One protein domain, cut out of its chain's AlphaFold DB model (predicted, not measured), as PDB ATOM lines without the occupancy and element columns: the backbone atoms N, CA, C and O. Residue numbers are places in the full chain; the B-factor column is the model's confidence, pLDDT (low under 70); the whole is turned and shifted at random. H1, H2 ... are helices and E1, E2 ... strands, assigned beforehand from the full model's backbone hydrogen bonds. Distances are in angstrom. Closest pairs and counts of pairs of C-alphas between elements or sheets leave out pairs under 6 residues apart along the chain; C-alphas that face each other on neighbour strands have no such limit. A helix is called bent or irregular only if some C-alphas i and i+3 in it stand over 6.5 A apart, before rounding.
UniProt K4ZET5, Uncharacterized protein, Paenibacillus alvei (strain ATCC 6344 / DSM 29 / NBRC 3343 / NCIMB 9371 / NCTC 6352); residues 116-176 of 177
ATOM      1  N   HIS A 116     216.672 188.974 273.832       80.38
ATOM      2  CA  HIS A 116     217.110 187.649 273.384       80.38
ATOM      3  C   HIS A 116     217.986 186.962 274.442       80.38
ATOM      4  O   HIS A 116     218.911 187.571 274.973       80.38
ATOM      5  N   PHE A 117     217.732 185.677 274.712       77.06
ATOM      6  CA  PHE A 117     218.521 184.811 275.596       77.06
ATOM      7  C   PHE A 117     219.321 183.798 274.755       77.06
ATOM      8  O   PHE A 117     218.834 182.691 274.497       77.06
ATOM      9  N   PRO A 118     220.574 184.110 274.358       63.53
ATOM     10  CA  PRO A 118     221.327 183.311 273.385       63.53
ATOM     11  C   PRO A 118     221.651 181.890 273.861       63.53
ATOM     12  O   PRO A 118     221.895 181.004 273.049       63.53
ATOM     13  N   GLY A 119     221.676 181.669 275.180       69.75
ATOM     14  CA  GLY A 119     221.927 180.355 275.777       69.75
ATOM     15  C   GLY A 119     220.719 179.414 275.765       69.75
ATOM     16  O   GLY A 119     220.898 178.211 275.941       69.75
ATOM     17  N   GLU A 120     219.512 179.944 275.559       72.75
ATOM     18  CA  GLU A 120     218.264 179.171 275.592       72.75
ATOM     19  C   GLU A 120     217.535 179.153 274.242       72.75
ATOM     20  O   GLU A 120     216.600 178.371 274.093       72.75
ATOM     21  N   ASP A 121     217.975 179.961 273.267       78.00
ATOM     22  CA  ASP A 121     217.272 180.206 271.995       78.00
ATOM     23  C   ASP A 121     215.825 180.673 272.238       78.00
ATOM     24  O   ASP A 121     214.852 180.162 271.682       78.00
ATOM     25  N   ARG A 122     215.676 181.609 273.185       81.88
ATOM     26  CA  ARG A 122     214.384 182.150 273.621       81.88
ATOM     27  C   ARG A 122     214.421 183.660 273.678       81.88
ATOM     28  O   ARG A 122     215.473 184.275 273.833       81.88
ATOM     29  N   TRP A 123     213.235 184.237 273.616       89.12
ATOM     30  CA  TRP A 123     213.017 185.666 273.760       89.12
ATOM     31  C   TRP A 123     212.274 185.932 275.062       89.12
ATOM     32  O   TRP A 123     211.600 185.047 275.583       89.12
ATOM     33  N   GLY A 124     212.397 187.128 275.613       86.56
ATOM     34  CA  GLY A 124     211.716 187.515 276.836       86.56
ATOM     35  C   GLY A 124     211.180 188.927 276.743       86.56
ATOM     36  O   GLY A 124     211.790 189.793 276.126       86.56
ATOM     37  N   VAL A 125     210.036 189.153 277.375       86.81
ATOM     38  CA  VAL A 125     209.501 190.492 277.615       86.81
ATOM     39  C   VAL A 125     209.733 190.826 279.081       86.81
ATOM     40  O   VAL A 125     209.227 190.082 279.928       86.81
ATOM     41  N   PRO A 126     210.487 191.886 279.404       84.75
ATOM     42  CA  PRO A 126     210.734 192.252 280.789       84.75
ATOM     43  C   PRO A 126     209.419 192.633 281.470       84.75
ATOM     44  O   PRO A 126     208.551 193.267 280.871       84.75
ATOM     45  N   THR A 127     209.245 192.232 282.726       83.25
ATOM     46  CA  THR A 127     208.056 192.597 283.515       83.25
ATOM     47  C   THR A 127     208.388 193.498 284.690       83.25
ATOM     48  O   THR A 127     207.503 194.215 285.168       83.25
ATOM     49  N   ARG A 128     209.645 193.495 285.155       79.25
ATOM     50  CA  ARG A 128     210.087 194.318 286.280       79.25
ATOM     51  C   ARG A 128     211.445 194.951 286.044       79.25
ATOM     52  O   ARG A 128     212.295 194.434 285.325       79.25
ATOM     53  N   ILE A 129     211.643 196.065 286.735       78.19
ATOM     54  CA  ILE A 129     212.895 196.815 286.773       78.19
ATOM     55  C   ILE A 129     213.394 196.849 288.213       78.19
ATOM     56  O   ILE A 129     212.631 197.105 289.150       78.19
ATOM     57  N   CYS A 130     214.676 196.546 288.410       72.12
ATOM     58  CA  CYS A 130     215.304 196.543 289.724       72.12
ATOM     59  C   CYS A 130     215.348 197.956 290.293       72.12
ATOM     60  O   CYS A 130     215.932 198.846 289.681       72.12
ATOM     61  N   SER A 131     214.840 198.135 291.515       63.84
ATOM     62  CA  SER A 131     214.854 199.426 292.215       63.84
ATOM     63  C   SER A 131     216.247 199.971 292.545       63.84
ATOM     64  O   SER A 131     216.345 201.069 293.078       63.84
ATOM     65  N   VAL A 132     217.308 199.190 292.327       58.81
ATOM     66  CA  VAL A 132     218.686 199.564 292.679       58.81
ATOM     67  C   VAL A 132     219.548 199.723 291.440       58.81
ATOM     68  O   VAL A 132     220.162 200.764 291.264       58.81
ATOM     69  N   GLY A 133     219.613 198.697 290.590       54.97
ATOM     70  CA  GLY A 133     220.489 198.717 289.418       54.97
ATOM     71  C   GLY A 133     219.804 199.117 288.118       54.97
ATOM     72  O   GLY A 133     220.453 199.083 287.082       54.97
ATOM     73  N   GLY A 134     218.489 199.366 288.125       66.44
ATOM     74  CA  GLY A 134     217.723 199.584 286.892       66.44
ATOM     75  C   GLY A 134     217.682 198.366 285.960       66.44
ATOM     76  O   GLY A 134     217.125 198.447 284.874       66.44
ATOM     77  N   CYS A 135     218.250 197.225 286.371       74.06
ATOM     78  CA  CYS A 135     218.277 196.018 285.562       74.06
ATOM     79  C   CYS A 135     216.859 195.503 285.356       74.06
ATOM     80  O   CYS A 135     216.120 195.310 286.327       74.06
ATOM     81  N   GLU A 136     216.519 195.201 284.113       78.31
ATOM     82  CA  GLU A 136     215.354 194.391 283.808       78.31
ATOM     83  C   GLU A 136     215.548 193.004 284.416       78.31
ATOM     84  O   GLU A 136     216.579 192.345 284.239       78.31
ATOM     85  N   TYR A 137     214.578 192.580 285.213       70.50
ATOM     86  CA  TYR A 137     214.603 191.274 285.842       70.50
ATOM     87  C   TYR A 137     213.181 190.745 285.919       70.50
ATOM     88  O   TYR A 137     212.252 191.513 286.121       70.50
ATOM     89  N   ASP A 138     213.031 189.430 285.788       81.81
ATOM     90  CA  ASP A 138     211.746 188.772 285.530       81.81
ATOM     91  C   ASP A 138     211.227 189.022 284.101       81.81
ATOM     92  O   ASP A 138     211.092 190.153 283.636       81.81
ATOM     93  N   PHE A 139     210.990 187.924 283.383       87.88
ATOM     94  CA  PHE A 139     210.704 187.937 281.952       87.88
ATOM     95  C   PHE A 139     209.560 186.981 281.631       87.88
ATOM     96  O   PHE A 139     209.547 185.822 282.057       87.88
ATOM     97  N   VAL A 140     208.621 187.438 280.804       89.56
ATOM     98  CA  VAL A 140     207.694 186.533 280.120       89.56
ATOM     99  C   VAL A 140     208.438 185.921 278.948       89.56
ATOM    100  O   VAL A 140     208.728 186.597 277.966       89.56
ATOM    101  N   MET A 141     208.757 184.636 279.075       91.19
ATOM    102  CA  MET A 141     209.532 183.918 278.072       91.19
ATOM    103  C   MET A 141     208.667 183.517 276.875       91.19
ATOM    104  O   MET A 141     207.646 182.841 277.023       91.19
ATOM    105  N   CYS A 142     209.155 183.848 275.691       90.06
ATOM    106  CA  CYS A 142     208.592 183.578 274.379       90.06
ATOM    107  C   CYS A 142     209.564 182.726 273.551       90.06
ATOM    108  O   CYS A 142     210.751 182.595 273.865       90.06
ATOM    109  N   SER A 143     209.047 182.101 272.501       90.12
ATOM    110  CA  SER A 143     209.832 181.229 271.622       90.12
ATOM    111  C   SER A 143     210.467 182.009 270.475       90.12
ATOM    112  O   SER A 143     211.499 181.604 269.957       90.12
ATOM    113  N   THR A 144     209.861 183.126 270.071       89.06
ATOM    114  CA  THR A 144     210.351 183.977 268.982       89.06
ATOM    115  C   THR A 144     210.312 185.451 269.368       89.06
ATOM    116  O   THR A 144     209.556 185.860 270.253       89.06
ATOM    117  N   GLU A 145     211.101 186.257 268.663       86.94
ATOM    118  CA  GLU A 145     211.109 187.716 268.782       86.94
ATOM    119  C   GLU A 145     209.728 188.321 268.523       86.94
ATOM    120  O   GLU A 145     209.249 189.163 269.278       86.94
ATOM    121  N   GLU A 146     209.043 187.839 267.482       88.00
ATOM    122  CA  GLU A 146     207.703 188.300 267.121       88.00
ATOM    123  C   GLU A 146     206.681 188.009 268.228       88.00
ATOM    124  O   GLU A 146     205.821 188.841 268.519       88.00
ATOM    125  N   GLU A 147     206.779 186.844 268.873       88.88
ATOM    126  CA  GLU A 147     205.924 186.489 270.005       88.88
ATOM    127  C   GLU A 147     206.176 187.425 271.196       88.88
ATOM    128  O   GLU A 147     205.215 187.935 271.775       88.88
ATOM    129  N   ALA A 148     207.441 187.722 271.507       86.44
ATOM    130  CA  ALA A 148     207.804 188.676 272.553       86.44
ATOM    131  C   ALA A 148     207.302 190.097 272.237       86.44
ATOM    132  O   ALA A 148     206.692 190.742 273.089       86.44
ATOM    133  N   ARG A 149     207.447 190.568 270.995       84.00
ATOM    134  CA  ARG A 149     206.945 191.888 270.577       84.00
ATOM    135  C   ARG A 149     205.426 191.992 270.720       84.00
ATOM    136  O   ARG A 149     204.914 192.925 271.335       84.00
ATOM    137  N   ASN A 150     204.696 190.997 270.213       85.19
ATOM    138  CA  ASN A 150     203.239 190.944 270.339       85.19
ATOM    139  C   ASN A 150     202.797 190.905 271.806       85.19
ATOM    140  O   ASN A 150     201.790 191.519 272.164       85.19
ATOM    141  N   LYS A 151     203.565 190.217 272.658       86.94
ATOM    142  CA  LYS A 151     203.304 190.149 274.092       86.94
ATOM    143  C   LYS A 151     203.543 191.490 274.791       86.94
ATOM    144  O   LYS A 151     202.716 191.882 275.610       86.94
ATOM    145  N   GLY A 152     204.593 192.221 274.421       84.31
ATOM    146  CA  GLY A 152     204.837 193.591 274.883       84.31
ATOM    147  C   GLY A 152     203.693 194.543 274.522       84.31
ATOM    148  O   GLY A 152     203.145 195.218 275.393       84.31
ATOM    149  N   LEU A 153     203.240 194.507 273.265       78.94
ATOM    150  CA  LEU A 153     202.095 195.299 272.796       78.94
ATOM    151  C   LEU A 153     200.791 194.948 273.526       78.94
ATOM    152  O   LEU A 153     200.012 195.840 273.867       78.94
ATOM    153  N   GLU A 154     200.530 193.660 273.765       79.75
ATOM    154  CA  GLU A 154     199.382 193.207 274.558       79.75
ATOM    155  C   GLU A 154     199.437 193.795 275.974       79.75
ATOM    156  O   GLU A 154     198.458 194.388 276.426       79.75
ATOM    157  N   MET A 155     200.591 193.712 276.639       78.06
ATOM    158  CA  MET A 155     200.783 194.254 277.986       78.06
ATOM    159  C   MET A 155     200.584 195.773 278.033       78.06
ATOM    160  O   MET A 155     199.858 196.260 278.902       78.06
ATOM    161  N   THR A 156     201.120 196.516 277.059       73.94
ATOM    162  CA  THR A 156     200.885 197.964 276.939       73.94
ATOM    163  C   THR A 156     199.397 198.285 276.762       73.94
ATOM    164  O   THR A 156     198.872 199.160 277.450       73.94
ATOM    165  N   ARG A 157     198.672 197.548 275.909       73.12
ATOM    166  CA  ARG A 157     197.217 197.737 275.716       73.12
ATOM    167  C   ARG A 157     196.401 197.423 276.967       73.12
ATOM    168  O   ARG A 157     195.343 198.014 277.171       73.12
ATOM    169  N   GLU A 158     196.880 196.504 277.796       75.44
ATOM    170  CA  GLU A 158     196.286 196.172 279.092       75.44
ATOM    171  C   GLU A 158     196.648 197.179 280.200       75.44
ATOM    172  O   GLU A 158     196.177 197.026 281.328       75.44
ATOM    173  N   GLY A 159     197.470 198.196 279.906       71.56
ATOM    174  CA  GLY A 159     197.968 199.154 280.898       71.56
ATOM    175  C   GLY A 159     198.933 198.527 281.907       71.56
ATOM    176  O   GLY A 159     199.107 199.048 283.007       71.56
ATOM    177  N   LYS A 160     199.525 197.380 281.565       71.62
ATOM    178  CA  LYS A 160     200.612 196.779 282.331       71.62
ATOM    179  C   LYS A 160     201.881 197.453 281.851       71.62
ATOM    180  O   LYS A 160     202.323 197.181 280.744       71.62
ATOM    181  N   GLU A 161     202.412 198.361 282.651       71.12
ATOM    182  CA  GLU A 161     203.718 198.983 282.431       71.12
ATOM    183  C   GLU A 161     204.799 198.205 283.197       71.12
ATOM    184  O   GLU A 161     204.484 197.366 284.047       71.12
ATOM    185  N   LEU A 162     206.073 198.456 282.884       73.00
ATOM    186  CA  LEU A 162     207.193 197.887 283.633       73.00
ATOM    187  C   LEU A 162     207.116 198.323 285.101       73.00
ATOM    188  O   LEU A 162     207.156 199.514 285.413       73.00
ATOM    189  N   GLU A 163     207.016 197.356 286.011       73.44
ATOM    190  CA  GLU A 163     206.915 197.643 287.440       73.44
ATOM    191  C   GLU A 163     208.316 197.789 288.040       73.44
ATOM    192  O   GLU A 163     209.129 196.859 288.013       73.44
ATOM    193  N   VAL A 164     208.600 198.942 288.646       68.62
ATOM    194  CA  VAL A 164     209.771 199.063 289.518       68.62
ATOM    195  C   VAL A 164     209.503 198.234 290.769       68.62
ATOM    196  O   VAL A 164     208.594 198.521 291.545       68.62
ATOM    197  N   SER A 165     210.292 197.183 290.959       73.94
ATOM    198  CA  SER A 165     210.146 196.246 292.071       73.94
ATOM    199  C   SER A 165     211.463 196.134 292.844       73.94
ATOM    200  O   SER A 165     212.425 196.829 292.532       73.94
ATOM    201  N   GLY A 166     211.523 195.279 293.869       70.88
ATOM    202  CA  GLY A 166     212.657 195.180 294.800       70.88
ATOM    203  C   GLY A 166     214.032 194.879 294.171       70.88
ATOM    204  O   GLY A 166     214.222 194.819 292.957       70.88
ATOM    205  N   ILE A 167     215.038 194.675 295.023       73.94
ATOM    206  CA  ILE A 167     216.410 194.403 294.567       73.94
ATOM    207  C   ILE A 167     216.456 193.048 293.843       73.94
ATOM    208  O   ILE A 167     216.089 192.023 294.425       73.94
ATOM    209  N   CYS A 168     216.923 193.028 292.591       78.06
ATOM    210  CA  CYS A 168     217.068 191.790 291.831       78.06
ATOM    211  C   CYS A 168     218.208 190.929 292.411       78.06
ATOM    212  O   CYS A 168     219.091 191.458 293.089       78.06
ATOM    213  N   PRO A 169     218.238 189.608 292.155       73.56
ATOM    214  CA  PRO A 169     219.274 188.725 292.695       73.56
ATOM    215  C   PRO A 169     220.701 189.152 292.332       73.56
ATOM    216  O   PRO A 169     221.585 189.081 293.179       73.56
ATOM    217  N   THR A 170     220.915 189.643 291.110       71.94
ATOM    218  CA  THR A 170     222.229 190.099 290.635       71.94
ATOM    219  C   THR A 170     222.720 191.298 291.437       71.94
ATOM    220  O   THR A 170     223.792 191.235 292.034       71.94
ATOM    221  N   CYS A 171     221.910 192.357 291.533       62.88
ATOM    222  CA  CYS A 171     222.251 193.527 292.340       62.88
ATOM    223  C   CYS A 171     222.356 193.159 293.821       62.88
ATOM    224  O   CYS A 171     223.280 193.585 294.497       62.88
ATOM    225  N   ARG A 172     221.460 192.315 294.339       67.75
ATOM    226  CA  ARG A 172     221.506 191.882 295.739       67.75
ATOM    227  C   ARG A 172     222.829 191.200 296.079       67.75
ATOM    228  O   ARG A 172     223.376 191.486 297.136       67.75
ATOM    229  N   ASN A 173     223.313 190.315 295.213       69.69
ATOM    230  CA  ASN A 173     224.577 189.620 295.432       69.69
ATOM    231  C   ASN A 173     225.761 190.589 295.324       69.69
ATOM    232  O   ASN A 173     226.601 190.589 296.210       69.69
ATOM    233  N   GLY A 174     225.760 191.491 294.336       61.22
ATOM    234  CA  GLY A 174     226.810 192.510 294.198       61.22
ATOM    235  C   GLY A 174     226.886 193.527 295.346       61.22
ATOM    236  O   GLY A 174     227.932 194.123 295.545       61.22
ATOM    237  N   TYR A 175     225.805 193.721 296.110       56.34
ATOM    238  CA  TYR A 175     225.789 194.561 297.320       56.34
ATOM    239  C   TYR A 175     226.105 193.793 298.617       56.34
ATOM    240  O   TYR A 175     226.248 194.414 299.672       56.34
ATOM    241  N   MET A 176     226.118 192.456 298.578       48.84
ATOM    242  CA  MET A 176     226.406 191.599 299.737       48.84
ATOM    243  C   MET A 176     227.843 191.059 299.751       48.84
ATOM    244  O   MET A 176     228.244 190.506 300.779       48.84
TER     245      MET A 176
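Overview. This is residues 116 to 176 of the 177 residues of an uncharacterized protein of Paenibacillus alvei (strain ATCC 6344 / DSM 29 / NBRC 3343 / NCIMB 9371 / NCTC 6352) (UniProt K4ZET5). A small, flat model: a hairpin of two strands, E1 and E2, with a short third strand, E3, on the other side of the bent E1, makes a three-stranded sheet, and the helix H1 packs on one face of it, over E1 and, only just, E2, with E3 left bare. The short helix H2 lies at the far end from H1 and only grazes the sheet. The printed part has 61 residues, with two named helices and three named strands in the order E1, E2, H1, E3, H2 along the chain; the sheet runs E2, E1, E3 and is mixed, and the class is mixed, helices and strands. It is only just loose, close to compact, with a radius of gyration of the C-alphas of 12.8 A and spans of 37 by 30 by 11 A.

Along the chain. Residues 116 to 117 pair, antiparallel, with residues 122 to 123 of E1. E1, residues 122 to 130, begins at C-alpha (214.384, 182.150, 273.621), measures 21.6 A and bends by 68 degrees at residue 127. E2, residues 136 to 142, measures 15.9 A. H1, residues 145 to 157, measures 18.5 A. E3 is residues 163 to 165. H2, residues 169 to 174, ends at C-alpha (226.810, 192.510, 294.198).

Arrangement. E1 and E2 are antiparallel at 152 degrees, with N 125 and O 140 2.9 A apart. E1 and E3 are parallel at 64 degrees, with N 129 and O 163 2.9 A apart. H1 makes two layers with the sheet, a helix on one face, at a height of 9.5 A; it runs along the strands, at 21 degrees to E1 on the local plane. Its closest C-alphas to E1 are those of Ala 148 and Val 125, 5.6 A. H1 and H2 are apart. In both helices every O i to N i+4 pair is within hydrogen-bond range.

Size, cuts and confidence. The C-alphas farthest apart are those of Arg 157 and Met 176, 38.3 A. The printed part has no cut, and its four links are tight. Confidence is under 70 at residues 118 to 119, 131 to 134, 164 and 171 to 176.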